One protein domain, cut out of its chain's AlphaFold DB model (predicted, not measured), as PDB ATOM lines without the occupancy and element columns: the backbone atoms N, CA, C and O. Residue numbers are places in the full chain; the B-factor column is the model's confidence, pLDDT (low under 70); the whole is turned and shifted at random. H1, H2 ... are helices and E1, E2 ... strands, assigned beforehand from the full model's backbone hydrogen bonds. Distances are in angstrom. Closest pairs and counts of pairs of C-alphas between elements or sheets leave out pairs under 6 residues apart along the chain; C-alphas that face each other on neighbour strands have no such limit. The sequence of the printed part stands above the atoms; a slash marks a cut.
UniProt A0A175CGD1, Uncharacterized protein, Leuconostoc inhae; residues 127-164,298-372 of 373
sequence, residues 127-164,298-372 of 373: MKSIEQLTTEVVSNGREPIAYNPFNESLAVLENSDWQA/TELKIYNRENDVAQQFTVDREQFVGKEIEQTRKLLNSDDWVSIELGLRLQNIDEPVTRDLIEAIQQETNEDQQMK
ATOM      1  N   MET A 127     -42.399   7.415  40.686       82.19
ATOM      2  CA  MET A 127     -43.131   6.572  39.743       82.19
ATOM      3  C   MET A 127     -43.762   5.374  40.453       82.19
ATOM      4  O   MET A 127     -44.932   5.081  40.239       82.19
ATOM      5  N   LYS A 128     -43.028   4.755  41.385       83.81
ATOM      6  CA  LYS A 128     -43.558   3.673  42.222       83.81
ATOM      7  C   LYS A 128     -44.666   4.164  43.161       83.81
ATOM      8  O   LYS A 128     -45.654   3.459  43.326       83.81
ATOM      9  N   SER A 129     -44.525   5.346  43.764       80.88
ATOM     10  CA  SER A 129     -45.585   5.934  44.601       80.88
ATOM     11  C   SER A 129     -46.840   6.251  43.793       80.88
ATOM     12  O   SER A 129     -47.937   5.930  44.238       80.88
ATOM     13  N   ILE A 130     -46.691   6.817  42.592       83.00
ATOM     14  CA  ILE A 130     -47.806   7.048  41.670       83.00
ATOM     15  C   ILE A 130     -48.482   5.720  41.343       83.00
ATOM     16  O   ILE A 130     -49.671   5.583  41.595       83.00
ATOM     17  N   GLU A 131     -47.730   4.720  40.876       85.00
ATOM     18  CA  GLU A 131     -48.280   3.406  40.533       85.00
ATOM     19  C   GLU A 131     -49.045   2.779  41.701       85.00
ATOM     20  O   GLU A 131     -50.168   2.327  41.507       85.00
ATOM     21  N   GLN A 132     -48.486   2.802  42.912       84.56
ATOM     22  CA  GLN A 132     -49.140   2.257  44.105       84.56
ATOM     23  C   GLN A 132     -50.433   2.990  44.468       84.56
ATOM     24  O   GLN A 132     -51.398   2.361  44.899       84.56
ATOM     25  N   LEU A 133     -50.457   4.315  44.324       83.44
ATOM     26  CA  LEU A 133     -51.598   5.134  44.728       83.44
ATOM     27  C   LEU A 133     -52.687   5.188  43.661       83.44
ATOM     28  O   LEU A 133     -53.857   5.356  44.008       83.44
ATOM     29  N   THR A 134     -52.330   5.014  42.389       81.19
ATOM     30  CA  THR A 134     -53.267   5.059  41.260       81.19
ATOM     31  C   THR A 134     -53.637   3.674  40.727       81.19
ATOM     32  O   THR A 134     -54.506   3.573  39.865       81.19
ATOM     33  N   THR A 135     -52.999   2.597  41.202       74.19
ATOM     34  CA  THR A 135     -53.187   1.234  40.675       74.19
ATOM     35  C   THR A 135     -53.240   0.211  41.808       74.19
ATOM     36  O   THR A 135     -52.231  -0.077  42.443       74.19
ATOM     37  N   GLU A 136     -54.407  -0.397  42.038       60.31
ATOM     38  CA  GLU A 136     -54.521  -1.566  42.933       60.31
ATOM     39  C   GLU A 136     -54.364  -2.884  42.153       60.31
ATOM     40  O   GLU A 136     -53.599  -3.764  42.540       60.31
ATOM     41  N   VAL A 137     -55.069  -2.999  41.021       51.50
ATOM     42  CA  VAL A 137     -54.998  -4.104  40.032       51.50
ATOM     43  C   VAL A 137     -55.240  -3.557  38.616       51.50
ATOM     44  O   VAL A 137     -54.632  -4.000  37.646       51.50
ATOM     45  N   VAL A 138     -56.114  -2.552  38.518       63.66
ATOM     46  CA  VAL A 138     -56.357  -1.663  37.371       63.66
ATOM     47  C   VAL A 138     -56.243  -0.222  37.889       63.66
ATOM     48  O   VAL A 138     -56.272  -0.014  39.105       63.66
ATOM     49  N   SER A 139     -56.094   0.760  36.992       71.31
ATOM     50  CA  SER A 139     -56.170   2.179  37.360       71.31
ATOM     51  C   SER A 139     -57.434   2.443  38.182       71.31
ATOM     52  O   SER A 139     -58.539   2.139  37.730       71.31
ATOM     53  N   ASN A 140     -57.268   2.983  39.388       75.25
ATOM     54  CA  ASN A 140     -58.367   3.302  40.303       75.25
ATOM     55  C   ASN A 140     -59.005   4.674  40.008       75.25
ATOM     56  O   ASN A 140     -59.932   5.083  40.708       75.25
ATOM     57  N   GLY A 141     -58.521   5.370  38.971       79.00
ATOM     58  CA  GLY A 141     -59.020   6.674  38.535       79.00
ATOM     59  C   GLY A 141     -58.529   7.853  39.374       79.00
ATOM     60  O   GLY A 141     -58.953   8.977  39.123       79.00
ATOM     61  N   ARG A 142     -57.657   7.624  40.364       88.19
ATOM     62  CA  ARG A 142     -57.016   8.703  41.119       88.19
ATOM     63  C   ARG A 142     -55.990   9.424  40.264       88.19
ATOM     64  O   ARG A 142     -55.258   8.803  39.492       88.19
ATOM     65  N   GLU A 143     -55.901  10.730  40.455       90.19
ATOM     66  CA  GLU A 143     -55.080  11.599  39.619       90.19
ATOM     67  C   GLU A 143     -53.996  12.274  40.466       90.19
ATOM     68  O   GLU A 143     -54.310  13.096  41.328       90.19
ATOM     69  N   PRO A 144     -52.709  11.944  40.261       92.19
ATOM     70  CA  PRO A 144     -51.616  12.668  40.886       92.19
ATOM     71  C   PRO A 144     -51.484  14.023  40.189       92.19
ATOM     72  O   PRO A 144     -51.199  14.093  38.993       92.19
ATOM     73  N   ILE A 145     -51.692  15.102  40.937       94.06
ATOM     74  CA  ILE A 145     -51.781  16.451  40.368       94.06
ATOM     75  C   ILE A 145     -50.553  17.312  40.656       94.06
ATOM     76  O   ILE A 145     -50.198  18.171  39.852       94.06
ATOM     77  N   ALA A 146     -49.870  17.076  41.777       95.00
ATOM     78  CA  ALA A 146     -48.701  17.854  42.168       95.00
ATOM     79  C   ALA A 146     -47.765  17.048  43.070       95.00
ATOM     80  O   ALA A 146     -48.190  16.157  43.803       95.00
ATOM     81  N   TYR A 147     -46.485  17.400  43.045       95.00
ATOM     82  CA  TYR A 147     -45.437  16.771  43.842       95.00
ATOM     83  C   TYR A 147     -44.620  17.832  44.575       95.00
ATOM     84  O   TYR A 147     -44.305  18.875  44.004       95.00
ATOM     85  N   ASN A 148     -44.252  17.571  45.825       93.50
ATOM     86  CA  ASN A 148     -43.332  18.408  46.583       93.50
ATOM     87  C   ASN A 148     -41.966  17.707  46.672       93.50
ATOM     88  O   ASN A 148     -41.843  16.681  47.345       93.50
ATOM     89  N   PRO A 149     -40.915  18.240  46.026       90.12
ATOM     90  CA  PRO A 149     -39.629  17.568  45.942       90.12
ATOM     91  C   PRO A 149     -38.770  17.712  47.205       90.12
ATOM     92  O   PRO A 149     -37.778  16.998  47.330       90.12
ATOM     93  N   PHE A 150     -39.119  18.607  48.136       88.62
ATOM     94  CA  PHE A 150     -38.340  18.831  49.361       88.62
ATOM     95  C   PHE A 150     -38.714  17.863  50.481       88.62
ATOM     96  O   PHE A 150     -37.860  17.490  51.283       88.62
ATOM     97  N   ASN A 151     -39.984  17.464  50.545       89.25
ATOM     98  CA  ASN A 151     -40.489  16.516  51.540       89.25
ATOM     99  C   ASN A 151     -41.029  15.215  50.919       89.25
ATOM    100  O   ASN A 151     -41.538  14.368  51.649       89.25
ATOM    101  N   GLU A 152     -40.914  15.069  49.596       89.44
ATOM    102  CA  GLU A 152     -41.361  13.912  48.813       89.44
ATOM    103  C   GLU A 152     -42.861  13.603  48.982       89.44
ATOM    104  O   GLU A 152     -43.271  12.446  48.945       89.44
ATOM    105  N   SER A 153     -43.687  14.637  49.183       93.69
ATOM    106  CA  SER A 153     -45.143  14.481  49.292       93.69
ATOM    107  C   SER A 153     -45.828  14.536  47.928       93.69
ATOM    108  O   SER A 153     -45.410  15.277  47.035       93.69
ATOM    109  N   LEU A 154     -46.921  13.791  47.780       95.25
ATOM    110  CA  LEU A 154     -47.714  13.706  46.555       95.25
ATOM    111  C   LEU A 154     -49.151  14.160  46.818       95.25
ATOM    112  O   LEU A 154     -49.810  13.655  47.724       95.25
ATOM    113  N   ALA A 155     -49.642  15.094  46.012       96.06
ATOM    114  CA  ALA A 155     -51.030  15.527  46.021       96.06
ATOM    115  C   ALA A 155     -51.806  14.716  44.980       96.06
ATOM    116  O   ALA A 155     -51.460  14.722  43.794       96.06
ATOM    117  N   VAL A 156     -52.836  14.007  45.431       95.50
ATOM    118  CA  VAL A 156     -53.633  13.100  44.601       95.50
ATOM    119  C   VAL A 156     -55.108  13.430  44.776       95.50
ATOM    120  O   VAL A 156     -55.617  13.408  45.899       95.50
ATOM    121  N   LEU A 157     -55.785  13.728  43.670       93.31
ATOM    122  CA  LEU A 157     -57.239  13.821  43.630       93.31
ATOM    123  C   LEU A 157     -57.836  12.418  43.605       93.31
ATOM    124  O   LEU A 157     -57.369  11.540  42.870       93.31
ATOM    125  N   GLU A 158     -58.889  12.217  44.390       91.62
ATOM    126  CA  GLU A 158     -59.718  11.024  44.280       91.62
ATOM    127  C   GLU A 158     -60.344  10.913  42.884       91.62
ATOM    128  O   GLU A 158     -60.351  11.855  42.082       91.62
ATOM    129  N   ASN A 159     -60.831   9.721  42.558       84.94
ATOM    130  CA  ASN A 159     -61.453   9.492  41.261       84.94
ATOM    131  C   ASN A 159     -62.739  10.322  41.080       84.94
ATOM    132  O   ASN A 159     -63.306  10.848  42.036       84.94
ATOM    133  N   SER A 160     -63.182  10.476  39.832       74.81
ATOM    134  CA  SER A 160     -64.396  11.238  39.494       74.81
ATOM    135  C   SER A 160     -65.668  10.653  40.103       74.81
ATOM    136  O   SER A 160     -66.638  11.370  40.301       74.81
ATOM    137  N   ASP A 161     -65.656   9.354  40.394       76.56
ATOM    138  CA  ASP A 161     -66.802   8.636  40.947       76.56
ATOM    139  C   ASP A 161     -66.860   8.734  42.482       76.56
ATOM    140  O   ASP A 161     -67.808   8.246  43.103       76.56
ATOM    141  N   TRP A 162     -65.847   9.344  43.110       81.00
ATOM    142  CA  TRP A 162     -65.787   9.534  44.551       81.00
ATOM    143  C   TRP A 162     -66.817  10.567  44.991       81.00
ATOM    144  O   TRP A 162     -66.740  11.738  44.627       81.00
ATOM    145  N   GLN A 163     -67.755  10.139  45.829       79.06
ATOM    146  CA  GLN A 163     -68.787  11.009  46.381       79.06
ATOM    147  C   GLN A 163     -68.296  11.617  47.692       79.06
ATOM    148  O   GLN A 163     -68.422  11.012  48.757       79.06
ATOM    149  N   ALA A 164     -67.704  12.808  47.606       87.69
ATOM    150  CA  ALA A 164     -67.398  13.595  48.790       87.69
ATOM    151  C   ALA A 164     -68.673  14.259  49.334       87.69
ATOM    152  O   ALA A 164     -69.510  14.744  48.576       87.69
ATOM    153  N   THR A 298     -64.958  16.498  45.313       93.12
ATOM    154  CA  THR A 298     -64.076  15.344  45.510       93.12
ATOM    155  C   THR A 298     -63.125  15.573  46.687       93.12
ATOM    156  O   THR A 298     -63.204  16.587  47.385       93.12
ATOM    157  N   GLU A 299     -62.221  14.627  46.931       94.38
ATOM    158  CA  GLU A 299     -61.179  14.758  47.947       94.38
ATOM    159  C   GLU A 299     -59.798  14.926  47.312       94.38
ATOM    160  O   GLU A 299     -59.403  14.173  46.422       94.38
ATOM    161  N   LEU A 300     -59.029  15.876  47.838       94.88
ATOM    162  CA  LEU A 300     -57.592  15.959  47.637       94.88
ATOM    163  C   LEU A 300     -56.885  15.354  48.847       94.88
ATOM    164  O   LEU A 300     -57.039  15.835  49.974       94.88
ATOM    165  N   LYS A 301     -56.062  14.334  48.611       95.44
ATOM    166  CA  LYS A 301     -55.230  13.702  49.639       95.44
ATOM    167  C   LYS A 301     -53.768  14.027  49.409       95.44
ATOM    168  O   LYS A 301     -53.252  13.907  48.298       95.44
ATOM    169  N   ILE A 302     -53.103  14.425  50.487       95.75
ATOM    170  CA  ILE A 302     -51.665  14.656  50.517       95.75
ATOM    171  C   ILE A 302     -51.012  13.438  51.146       95.75
ATOM    172  O   ILE A 302     -51.166  13.196  52.344       95.75
ATOM    173  N   TYR A 303     -50.285  12.687  50.335       92.88
ATOM    174  CA  TYR A 303     -49.522  11.527  50.762       92.88
ATOM    175  C   TYR A 303     -48.101  11.950  51.107       92.88
ATOM    176  O   TYR A 303     -47.480  12.703  50.356       92.88
ATOM    177  N   ASN A 304     -47.587  11.490  52.243       90.88
ATOM    178  CA  ASN A 304     -46.188  11.692  52.608       90.88
ATOM    179  C   ASN A 304     -45.269  10.723  51.835       90.88
ATOM    180  O   ASN A 304     -45.721   9.881  51.060       90.88
ATOM    181  N   ARG A 305     -43.963  10.794  52.108       86.50
ATOM    182  CA  ARG A 305     -42.941   9.913  51.521       86.50
ATOM    183  C   ARG A 305     -43.164   8.410  51.762       86.50
ATOM    184  O   ARG A 305     -42.650   7.583  51.008       86.50
ATOM    185  N   GLU A 306     -43.879   8.060  52.828       86.31
ATOM    186  CA  GLU A 306     -44.219   6.683  53.214       86.31
ATOM    187  C   GLU A 306     -45.546   6.221  52.578       86.31
ATOM    188  O   GLU A 306     -45.955   5.080  52.777       86.31
ATOM    189  N   ASN A 307     -46.170   7.071  51.750       86.94
ATOM    190  CA  ASN A 307     -47.491   6.897  51.146       86.94
ATOM    191  C   ASN A 307     -48.643   6.827  52.169       86.94
ATOM    192  O   ASN A 307     -49.716   6.312  51.856       86.94
ATOM    193  N   ASP A 308     -48.459   7.405  53.357       89.81
ATOM    194  CA  ASP A 308     -49.542   7.626  54.316       89.81
ATOM    195  C   ASP A 308     -50.232   8.969  54.055       89.81
ATOM    196  O   ASP A 308     -49.591   9.958  53.680       89.81
ATOM    197  N   VAL A 309     -51.543   9.029  54.305       92.50
ATOM    198  CA  VAL A 309     -52.324  10.268  54.196       92.50
ATOM    199  C   VAL A 309     -51.912  11.223  55.319       92.50
ATOM    200  O   VAL A 309     -52.235  11.011  56.486       92.50
ATOM    201  N   ALA A 310     -51.208  12.293  54.961       92.06
ATOM    202  CA  ALA A 310     -50.803  13.353  55.877       92.06
ATOM    203  C   ALA A 310     -51.906  14.402  56.066       92.06
ATOM    204  O   ALA A 310     -52.095  14.908  57.171       92.06
ATOM    205  N   GLN A 311     -52.605  14.754  54.984       92.31
ATOM    206  CA  GLN A 311     -53.695  15.732  54.984       92.31
ATOM    207  C   GLN A 311     -54.766  15.331  53.970       92.31
ATOM    208  O   GLN A 311     -54.470  14.673  52.971       92.31
ATOM    209  N   GLN A 312     -56.003  15.752  54.222       92.69
ATOM    210  CA  GLN A 312     -57.151  15.507  53.360       92.69
ATOM    211  C   GLN A 312     -58.026  16.759  53.315       92.69
ATOM    212  O   GLN A 312     -58.279  17.374  54.350       92.69
ATOM    213  N   PHE A 313     -58.493  17.104  52.119       92.38
ATOM    214  CA  PHE A 313     -59.332  18.269  51.863       92.38
ATOM    215  C   PHE A 313     -60.496  17.888  50.961       92.38
ATOM    216  O   PHE A 313     -60.300  17.168  49.986       92.38
ATOM    217  N   THR A 314     -61.681  18.416  51.247       91.94
ATOM    218  CA  THR A 314     -62.812  18.381  50.317       91.94
ATOM    219  C   THR A 314     -62.697  19.573  49.373       91.94
ATOM    220  O   THR A 314     -62.568  20.706  49.840       91.94
ATOM    221  N   VAL A 315     -62.694  19.328  48.064       93.31
ATOM    222  CA  VAL A 315     -62.417  20.346  47.041       93.31
ATOM    223  C   VAL A 315     -63.324  20.195  45.822       93.31
ATOM    224  O   VAL A 315     -63.781  19.098  45.508       93.31
ATOM    225  N   ASP A 316     -63.542  21.289  45.097       92.75
ATOM    226  CA  ASP A 316     -64.170  21.270  43.774       92.75
ATOM    227  C   ASP A 316     -63.139  20.874  42.711       92.75
ATOM    228  O   ASP A 316     -62.171  21.605  42.470       92.75
ATOM    229  N   ARG A 317     -63.344  19.728  42.052       91.62
ATOM    230  CA  ARG A 317     -62.446  19.225  41.003       91.62
ATOM    231  C   ARG A 317     -62.253  20.237  39.873       91.62
ATOM    232  O   ARG A 317     -61.148  20.350  39.341       91.62
ATOM    233  N   GLU A 318     -63.287  21.004  39.535       90.06
ATOM    234  CA  GLU A 318     -63.247  21.960  38.421       90.06
ATOM    235  C   GLU A 318     -62.252  23.101  38.658       90.06
ATOM    236  O   GLU A 318     -61.689  23.642  37.705       90.06
ATOM    237  N   GLN A 319     -61.953  23.440  39.917       92.31
ATOM    238  CA  GLN A 319     -60.945  24.459  40.217       92.31
ATOM    239  C   GLN A 319     -59.531  24.028  39.802       92.31
ATOM    240  O   GLN A 319     -58.687  24.887  39.529       92.31
ATOM    241  N   PHE A 320     -59.270  22.718  39.747       92.38
ATOM    242  CA  PHE A 320     -57.949  22.158  39.466       92.38
ATOM    243  C   PHE A 320     -57.672  21.985  37.973       92.38
ATOM    244  O   PHE A 320     -56.503  21.934  37.601       92.38
ATOM    245  N   VAL A 321     -58.696  21.949  37.115       87.88
ATOM    246  CA  VAL A 321     -58.536  21.690  35.675       87.88
ATOM    247  C   VAL A 321     -57.642  22.754  35.024       87.88
ATOM    248  O   VAL A 321     -58.015  23.925  34.904       87.88
ATOM    249  N   GLY A 322     -56.439  22.350  34.601       88.31
ATOM    250  CA  GLY A 322     -55.441  23.235  33.986       88.31
ATOM    251  C   GLY A 322     -54.795  24.241  34.948       88.31
ATOM    252  O   GLY A 322     -54.092  25.152  34.498       88.31
ATOM    253  N   LYS A 323     -55.053  24.112  36.254       93.38
ATOM    254  CA  LYS A 323     -54.528  24.961  37.339       93.38
ATOM    255  C   LYS A 323     -54.092  24.133  38.547       93.38
ATOM    256  O   LYS A 323     -54.055  24.633  39.671       93.38
ATOM    257  N   GLU A 324     -53.732  22.877  38.320       93.06
ATOM    258  CA  GLU A 324     -53.482  21.867  39.344       93.06
ATOM    259  C   GLU A 324     -52.454  22.354  40.376       93.06
ATOM    260  O   GLU A 324     -52.655  22.261  41.590       93.06
ATOM    261  N   ILE A 325     -51.362  22.942  39.882       93.81
ATOM    262  CA  ILE A 325     -50.255  23.426  40.712       93.81
ATOM    263  C   ILE A 325     -50.626  24.712  41.440       93.81
ATOM    264  O   ILE A 325     -50.359  24.834  42.631       93.81
ATOM    265  N   GLU A 326     -51.260  25.660  40.749       93.94
ATOM    266  CA  GLU A 326     -51.691  26.929  41.341       93.94
ATOM    267  C   GLU A 326     -52.661  26.685  42.503       93.94
ATOM    268  O   GLU A 326     -52.452  27.211  43.598       93.94
ATOM    269  N   GLN A 327     -53.663  25.823  42.298       93.12
ATOM    270  CA  GLN A 327     -54.631  25.489  43.341       93.12
ATOM    271  C   GLN A 327     -53.997  24.720  44.495       93.12
ATOM    272  O   GLN A 327     -54.265  25.041  45.650       93.12
ATOM    273  N   THR A 328     -53.110  23.759  44.214       93.19
ATOM    274  CA  THR A 328     -52.409  23.025  45.280       93.19
ATOM    275  C   THR A 328     -51.579  23.972  46.152       93.19
ATOM    276  O   THR A 328     -51.642  23.897  47.381       93.19
ATOM    277  N   ARG A 329     -50.846  24.912  45.538       94.19
ATOM    278  CA  ARG A 329     -50.048  25.917  46.260       94.19
ATOM    279  C   ARG A 329     -50.918  26.861  47.083       94.19
ATOM    280  O   ARG A 329     -50.576  27.141  48.231       94.19
ATOM    281  N   LYS A 330     -52.044  27.315  46.518       93.38
ATOM    282  CA  LYS A 330     -53.019  28.173  47.207       93.38
ATOM    283  C   LYS A 330     -53.616  27.463  48.424       93.38
ATOM    284  O   LYS A 330     -53.631  28.040  49.507       93.38
ATOM    285  N   LEU A 331     -54.062  26.218  48.258       92.31
ATOM    286  CA  LEU A 331     -54.702  25.430  49.315       92.31
ATOM    287  C   LEU A 331     -53.738  25.105  50.463       92.31
ATOM    288  O   LEU A 331     -54.104  25.211  51.630       92.31
ATOM    289  N   LEU A 332     -52.499  24.733  50.134       91.75
ATOM    290  CA  LEU A 332     -51.483  24.340  51.117       91.75
ATOM    291  C   LEU A 332     -50.613  25.505  51.598       91.75
ATOM    292  O   LEU A 332     -49.735  25.299  52.436       91.75
ATOM    293  N   ASN A 333     -50.841  26.709  51.068       91.69
ATOM    294  CA  ASN A 333     -50.065  27.915  51.344       91.69
ATOM    295  C   ASN A 333     -48.541  27.676  51.242       91.69
ATOM    296  O   ASN A 333     -47.773  27.993  52.153       91.69
ATOM    297  N   SER A 334     -48.108  27.046  50.147       91.44
ATOM    298  CA  SER A 334     -46.711  26.667  49.913       91.44
ATOM    299  C   SER A 334     -46.395  26.674  48.423       91.44
ATOM    300  O   SER A 334     -47.072  26.004  47.651       91.44
ATOM    301  N   ASP A 335     -45.322  27.364  48.026       90.69
ATOM    302  CA  ASP A 335     -44.844  27.424  46.633       90.69
ATOM    303  C   ASP A 335     -44.006  26.207  46.212       90.69
ATOM    304  O   ASP A 335     -43.585  26.092  45.060       90.69
ATOM    305  N   ASP A 336     -43.771  25.278  47.135       92.06
ATOM    306  CA  ASP A 336     -42.834  24.169  46.960       92.06
ATOM    307  C   ASP A 336     -43.392  23.034  46.077       92.06
ATOM    308  O   ASP A 336     -42.688  22.081  45.751       92.06
ATOM    309  N   TRP A 337     -44.660  23.122  45.675       93.81
ATOM    310  CA  TRP A 337     -45.332  22.136  44.830       93.81
ATOM    311  C   TRP A 337     -45.028  22.358  43.350       93.81
ATOM    312  O   TRP A 337     -45.104  23.483  42.855       93.81
ATOM    313  N   VAL A 338     -44.721  21.285  42.626       92.94
ATOM    314  CA  VAL A 338     -44.401  21.282  41.193       92.94
ATOM    315  C   VAL A 338     -45.233  20.245  40.438       92.94
ATOM    316  O   VAL A 338     -45.871  19.383  41.044       92.94
ATOM    317  N   SER A 339     -45.222  20.314  39.103       93.12
ATOM    318  CA  SER A 339     -45.877  19.306  38.267       93.12
ATOM    319  C   SER A 339     -45.247  17.929  38.437       93.12
ATOM    320  O   SER A 339     -44.051  17.804  38.706       93.12
ATOM    321  N   ILE A 340     -46.052  16.884  38.233       90.31
ATOM    322  CA  ILE A 340     -45.581  15.495  38.287       90.31
ATOM    323  C   ILE A 340     -44.432  15.262  37.300       90.31
ATOM    324  O   ILE A 340     -43.436  14.638  37.654       90.31
ATOM    325  N   GLU A 341     -44.524  15.821  36.090       87.62
ATOM    326  CA  GLU A 341     -43.457  15.732  35.089       87.62
ATOM    327  C   GLU A 341     -42.139  16.328  35.605       87.62
ATOM    328  O   GLU A 341     -41.088  15.689  35.503       87.62
ATOM    329  N   LEU A 342     -42.186  17.528  36.196       88.19
ATOM    330  CA  LEU A 342     -40.997  18.167  36.757       88.19
ATOM    331  C   LEU A 342     -40.457  17.379  37.956       88.19
ATOM    332  O   LEU A 342     -39.248  17.185  38.066       88.19
ATOM    333  N   GLY A 343     -41.342  16.855  38.809       87.25
ATOM    334  CA  GLY A 343     -40.983  15.972  39.919       87.25
ATOM    335  C   GLY A 343     -40.219  14.726  39.466       87.25
ATOM    336  O   GLY A 343     -39.167  14.414  40.025       87.25
ATOM    337  N   LEU A 344     -40.691  14.055  38.411       85.44
ATOM    338  CA  LEU A 344     -40.025  12.881  37.834       85.44
ATOM    339  C   LEU A 344     -38.644  13.228  37.266       85.44
ATOM    340  O   LEU A 344     -37.697  12.464  37.445       85.44
ATOM    341  N   ARG A 345     -38.497  14.390  36.615       84.44
ATOM    342  CA  ARG A 345     -37.187  14.867  36.138       84.44
ATOM    343  C   ARG A 345     -36.229  15.119  37.300       84.44
ATOM    344  O   ARG A 345     -35.113  14.616  37.264       84.44
ATOM    345  N   LEU A 346     -36.679  15.823  38.339       85.06
ATOM    346  CA  LEU A 346     -35.878  16.139  39.529       85.06
ATOM    347  C   LEU A 346     -35.402  14.886  40.274       85.06
ATOM    348  O   LEU A 346     -34.287  14.868  40.791       85.06
ATOM    349  N   GLN A 347     -36.211  13.823  40.311       77.31
ATOM    350  CA  GLN A 347     -35.800  12.566  40.936       77.31
ATOM    351  C   GLN A 347     -34.667  11.849  40.196       77.31
ATOM    352  O   GLN A 347     -33.876  11.168  40.846       77.31
ATOM    353  N   ASN A 348     -34.566  12.025  38.877       74.62
ATOM    354  CA  ASN A 348     -33.527  11.409  38.048       74.62
ATOM    355  C   ASN A 348     -32.191  12.176  38.072       74.62
ATOM    356  O   ASN A 348     -31.245  11.767  37.402       74.62
ATOM    357  N   ILE A 349     -32.107  13.286  38.815       78.38
ATOM    358  CA  ILE A 349     -30.893  14.094  38.962       78.38
ATOM    359  C   ILE A 349     -30.191  13.711  40.273       78.38
ATOM    360  O   ILE A 349     -30.788  13.776  41.351       78.38
ATOM    361  N   ASP A 350     -28.903  13.369  40.175       68.00
ATOM    362  CA  ASP A 350     -28.016  12.993  41.296       68.00
ATOM    363  C   ASP A 350     -27.613  14.181  42.201       68.00
ATOM    364  O   ASP A 350     -26.795  14.049  43.113       68.00
ATOM    365  N   GLU A 351     -28.194  15.358  41.977       73.12
ATOM    366  CA  GLU A 351     -27.952  16.576  42.746       73.12
ATOM    367  C   GLU A 351     -29.056  16.803  43.795       73.12
ATOM    368  O   GLU A 351     -30.207  16.370  43.630       73.12
ATOM    369  N   PRO A 352     -28.737  17.473  44.918       76.31
ATOM    370  CA  PRO A 352     -29.751  17.897  45.872       76.31
ATOM    371  C   PRO A 352     -30.726  18.875  45.209       76.31
ATOM    372  O   PRO A 352     -30.316  19.832  44.553       76.31
ATOM    373  N   VAL A 353     -32.029  18.656  45.409       82.44
ATOM    374  CA  VAL A 353     -33.048  19.554  44.863       82.44
ATOM    375  C   VAL A 353     -32.967  20.906  45.568       82.44
ATOM    376  O   VAL A 353     -33.098  21.000  46.787       82.44
ATOM    377  N   THR A 354     -32.759  21.959  44.783       85.19
ATOM    378  CA  THR A 354     -32.737  23.357  45.228       85.19
ATOM    379  C   THR A 354     -33.731  24.176  44.410       85.19
ATOM    380  O   THR A 354     -34.135  23.759  43.325       85.19
ATOM    381  N   ARG A 355     -34.140  25.346  44.916       84.88
ATOM    382  CA  ARG A 355     -35.050  26.242  44.179       84.88
ATOM    383  C   ARG A 355     -34.451  26.686  42.842       84.88
ATOM    384  O   ARG A 355     -35.141  26.613  41.834       84.88
ATOM    385  N   ASP A 356     -33.159  27.000  42.823       83.69
ATOM    386  CA  ASP A 356     -32.435  27.379  41.604       83.69
ATOM    387  C   ASP A 356     -32.471  26.263  40.543       83.69
ATOM    388  O   ASP A 356     -32.682  26.531  39.362       83.69
ATOM    389  N   LEU A 357     -32.331  24.997  40.961       83.88
ATOM    390  CA  LEU A 357     -32.435  23.843  40.062       83.88
ATOM    391  C   LEU A 357     -33.854  23.687  39.490       83.88
ATOM    392  O   LEU A 357     -34.012  23.411  38.302       83.88
ATOM    393  N   ILE A 358     -34.884  23.868  40.323       85.94
ATOM    394  CA  ILE A 358     -36.289  23.819  39.887       85.94
ATOM    395  C   ILE A 358     -36.543  24.902  38.833       85.94
ATOM    396  O   ILE A 358     -37.100  24.608  37.775       85.94
ATOM    397  N   GLU A 359     -36.104  26.134  39.097       84.56
ATOM    398  CA  GLU A 359     -36.260  27.260  38.174       84.56
ATOM    399  C   GLU A 359     -35.518  27.029  36.852       84.56
ATOM    400  O   GLU A 359     -36.094  27.265  35.788       84.56
ATOM    401  N   ALA A 360     -34.289  26.505  36.901       82.88
ATOM    402  CA  ALA A 360     -33.497  26.203  35.710       82.88
ATOM    403  C   ALA A 360     -34.195  25.185  34.790       82.88
ATOM    404  O   ALA A 360     -34.387  25.449  33.602       82.88
ATOM    405  N   ILE A 361     -34.662  24.057  35.338       81.75
ATOM    406  CA  ILE A 361     -35.333  23.007  34.548       81.75
ATOM    407  C   ILE A 361     -36.684  23.502  34.011       81.75
ATOM    408  O   ILE A 361     -37.110  23.143  32.906       81.75
ATOM    409  N   GLN A 362     -37.383  24.338  34.780       80.19
ATOM    410  CA  GLN A 362     -38.653  24.913  34.353       80.19
ATOM    411  C   GLN A 362     -38.470  25.902  33.190       80.19
ATOM    412  O   GLN A 362     -39.293  25.919  32.272       80.19
ATOM    413  N   GLN A 363     -37.380  26.677  33.183       76.88
ATOM    414  CA  GLN A 363     -37.022  27.559  32.067       76.88
ATOM    415  C   GLN A 363     -36.683  26.768  30.798       76.88
ATOM    416  O   GLN A 363     -37.274  27.047  29.755       76.88
ATOM    417  N   GLU A 364     -35.851  25.727  30.893       75.19
ATOM    418  CA  GLU A 364     -35.536  24.843  29.755       75.19
ATOM    419  C   GLU A 364     -36.804  24.228  29.138       75.19
ATOM    420  O   GLU A 364     -36.973  24.179  27.919       75.19
ATOM    421  N   THR A 365     -37.753  23.816  29.986       65.31
ATOM    422  CA  THR A 365     -39.018  23.216  29.534       65.31
ATOM    423  C   THR A 365     -39.893  24.216  28.770       65.31
ATOM    424  O   THR A 365     -40.553  23.845  27.797       65.31
ATOM    425  N   ASN A 366     -39.881  25.490  29.169       67.19
ATOM    426  CA  ASN A 366     -40.620  26.548  28.481       67.19
ATOM    427  C   ASN A 366     -39.975  26.927  27.138       67.19
ATOM    428  O   ASN A 366     -40.695  27.206  26.175       67.19
ATOM    429  N   GLU A 367     -38.644  26.908  27.046       62.56
ATOM    430  CA  GLU A 367     -37.909  27.186  25.804       62.56
ATOM    431  C   GLU A 367     -38.118  26.081  24.753       62.56
ATOM    432  O   GLU A 367     -38.416  26.372  23.588       62.56
ATOM    433  N   ASP A 368     -38.094  24.811  25.166       56.91
ATOM    434  CA  ASP A 368     -38.352  23.663  24.284       56.91
ATOM    435  C   ASP A 368     -39.786  23.637  23.726       56.91
ATOM    436  O   ASP A 368     -40.022  23.195  22.595       56.91
ATOM    437  N   GLN A 369     -40.765  24.118  24.497       54.84
ATOM    438  CA  GLN A 369     -42.152  24.242  24.037       54.84
ATOM    439  C   GLN A 369     -42.346  25.406  23.055       54.84
ATOM    440  O   GLN A 369     -43.218  25.327  22.187       54.84
ATOM    441  N   GLN A 370     -41.532  26.461  23.150       52.28
ATOM    442  CA  GLN A 370     -41.553  27.579  22.203       52.28
ATOM    443  C   GLN A 370     -40.882  27.232  20.869       52.28
ATOM    444  O   GLN A 370     -41.329  27.729  19.842       52.28
ATOM    445  N   MET A 371     -39.880  26.345  20.849       48.34
ATOM    446  CA  MET A 371     -39.245  25.890  19.600       48.34
ATOM    447  C   MET A 371     -40.050  24.833  18.821       48.34
ATOM    448  O   MET A 371     -39.714  24.528  17.676       48.34
ATOM    449  N   LYS A 372     -41.100  24.257  19.423       47.09
ATOM    450  CA  LYS A 372     -41.989  23.258  18.793       47.09
ATOM    451  C   LYS A 372     -43.315  23.832  18.268       47.09
ATOM    452  O   LYS A 372     -44.111  23.070  17.718       47.09
TER     453      LYS A 372
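What this domain is: This is residues 127 to 164 and 298 to 372 of the 373 residues of an uncharacterized protein of Leuconostoc inhae (UniProt A0A175CGD1). A strongly twisted sheet of four strands has helices on both faces: H1 and H3 on one face, toward the E1 edge, and H2 on the other. H4, the longest helix, lies beyond H3 and off the sheet, and residues 366 to 372 at its far end stick out. The printed part has 113 residues, with four named helices and four named strands in the order H1 E1 E2 E3 E4 H2 H3 H4. The sheet runs E1 E2 E3 E4, antiparallel throughout, and the class is mixed, helices and strands. The whole is compact, with a radius of gyration of the C-alphas of 14.5 A and spans of 41 by 29 by 28 A.

How they stand to each other: H1, residues 127 to 134, is on the sheet at a height of 8.4 A; its closest C-alphas to E1, residues 143 to 148, are those of Ile 130 and Pro 144, 6.8 A apart. E1 and E2, residues 153 to 157, form a hairpin, with N 145 and O 155 2.9 A apart, within hydrogen-bond range. E2 and E3, residues 298 to 303, are antiparallel at 165 degrees, with N 156 and O 301 at 2.9 A. E3 and E4, residues 309 to 316, form another hairpin, with N 300 and O 313 at 2.8 A. H2, residues 324 to 332, is on the opposite face from H1, at a height of 8.9 A; the C-alphas of Ile 145 and Glu 324 are its closest to E1, at 5.8 A. H3, residues 340 to 347, is on the same face as H1, over E1 and along the strands at 20 degrees on the local plane; its closest C-alphas to E1 are those of Ala 146 and Ile 340, 5.5 A apart. H4, residues 355 to 370, is not on the sheet. It touches H3 with residues 358 to 362 alone, at a steep tilt of 52 degrees, opposite ways; the closest C-alphas are those of Leu 342 and Gln 362, 7.5 A apart. H2 and H4 are apart. In H1, H2, H3 and H4 every O i to N i+4 pair is within hydrogen-bond range.

Where its parts are: H1 begins at C-alpha 127, (-43.131, 6.572, 39.743). E1 measures 15.3 A from first to last C-alpha, E3 15.9 A and E4 19.2 A. H4 measures 23.0 A and ends at C-alpha 370, (-41.553, 27.579, 22.203).

The domain as a whole: The C-alphas farthest apart are those of Gln 163 and Met 371, 42.6 A. Residues 165 to 297 are not printed, and C-alphas 164 and 298 are 5.0 A apart across this cut, between E2 and E3. Of the links that are printed whole, none is long. The mean pLDDT of the printed part is 84.6; residues 136 to 138, 350 and 365 to 372 are under 70.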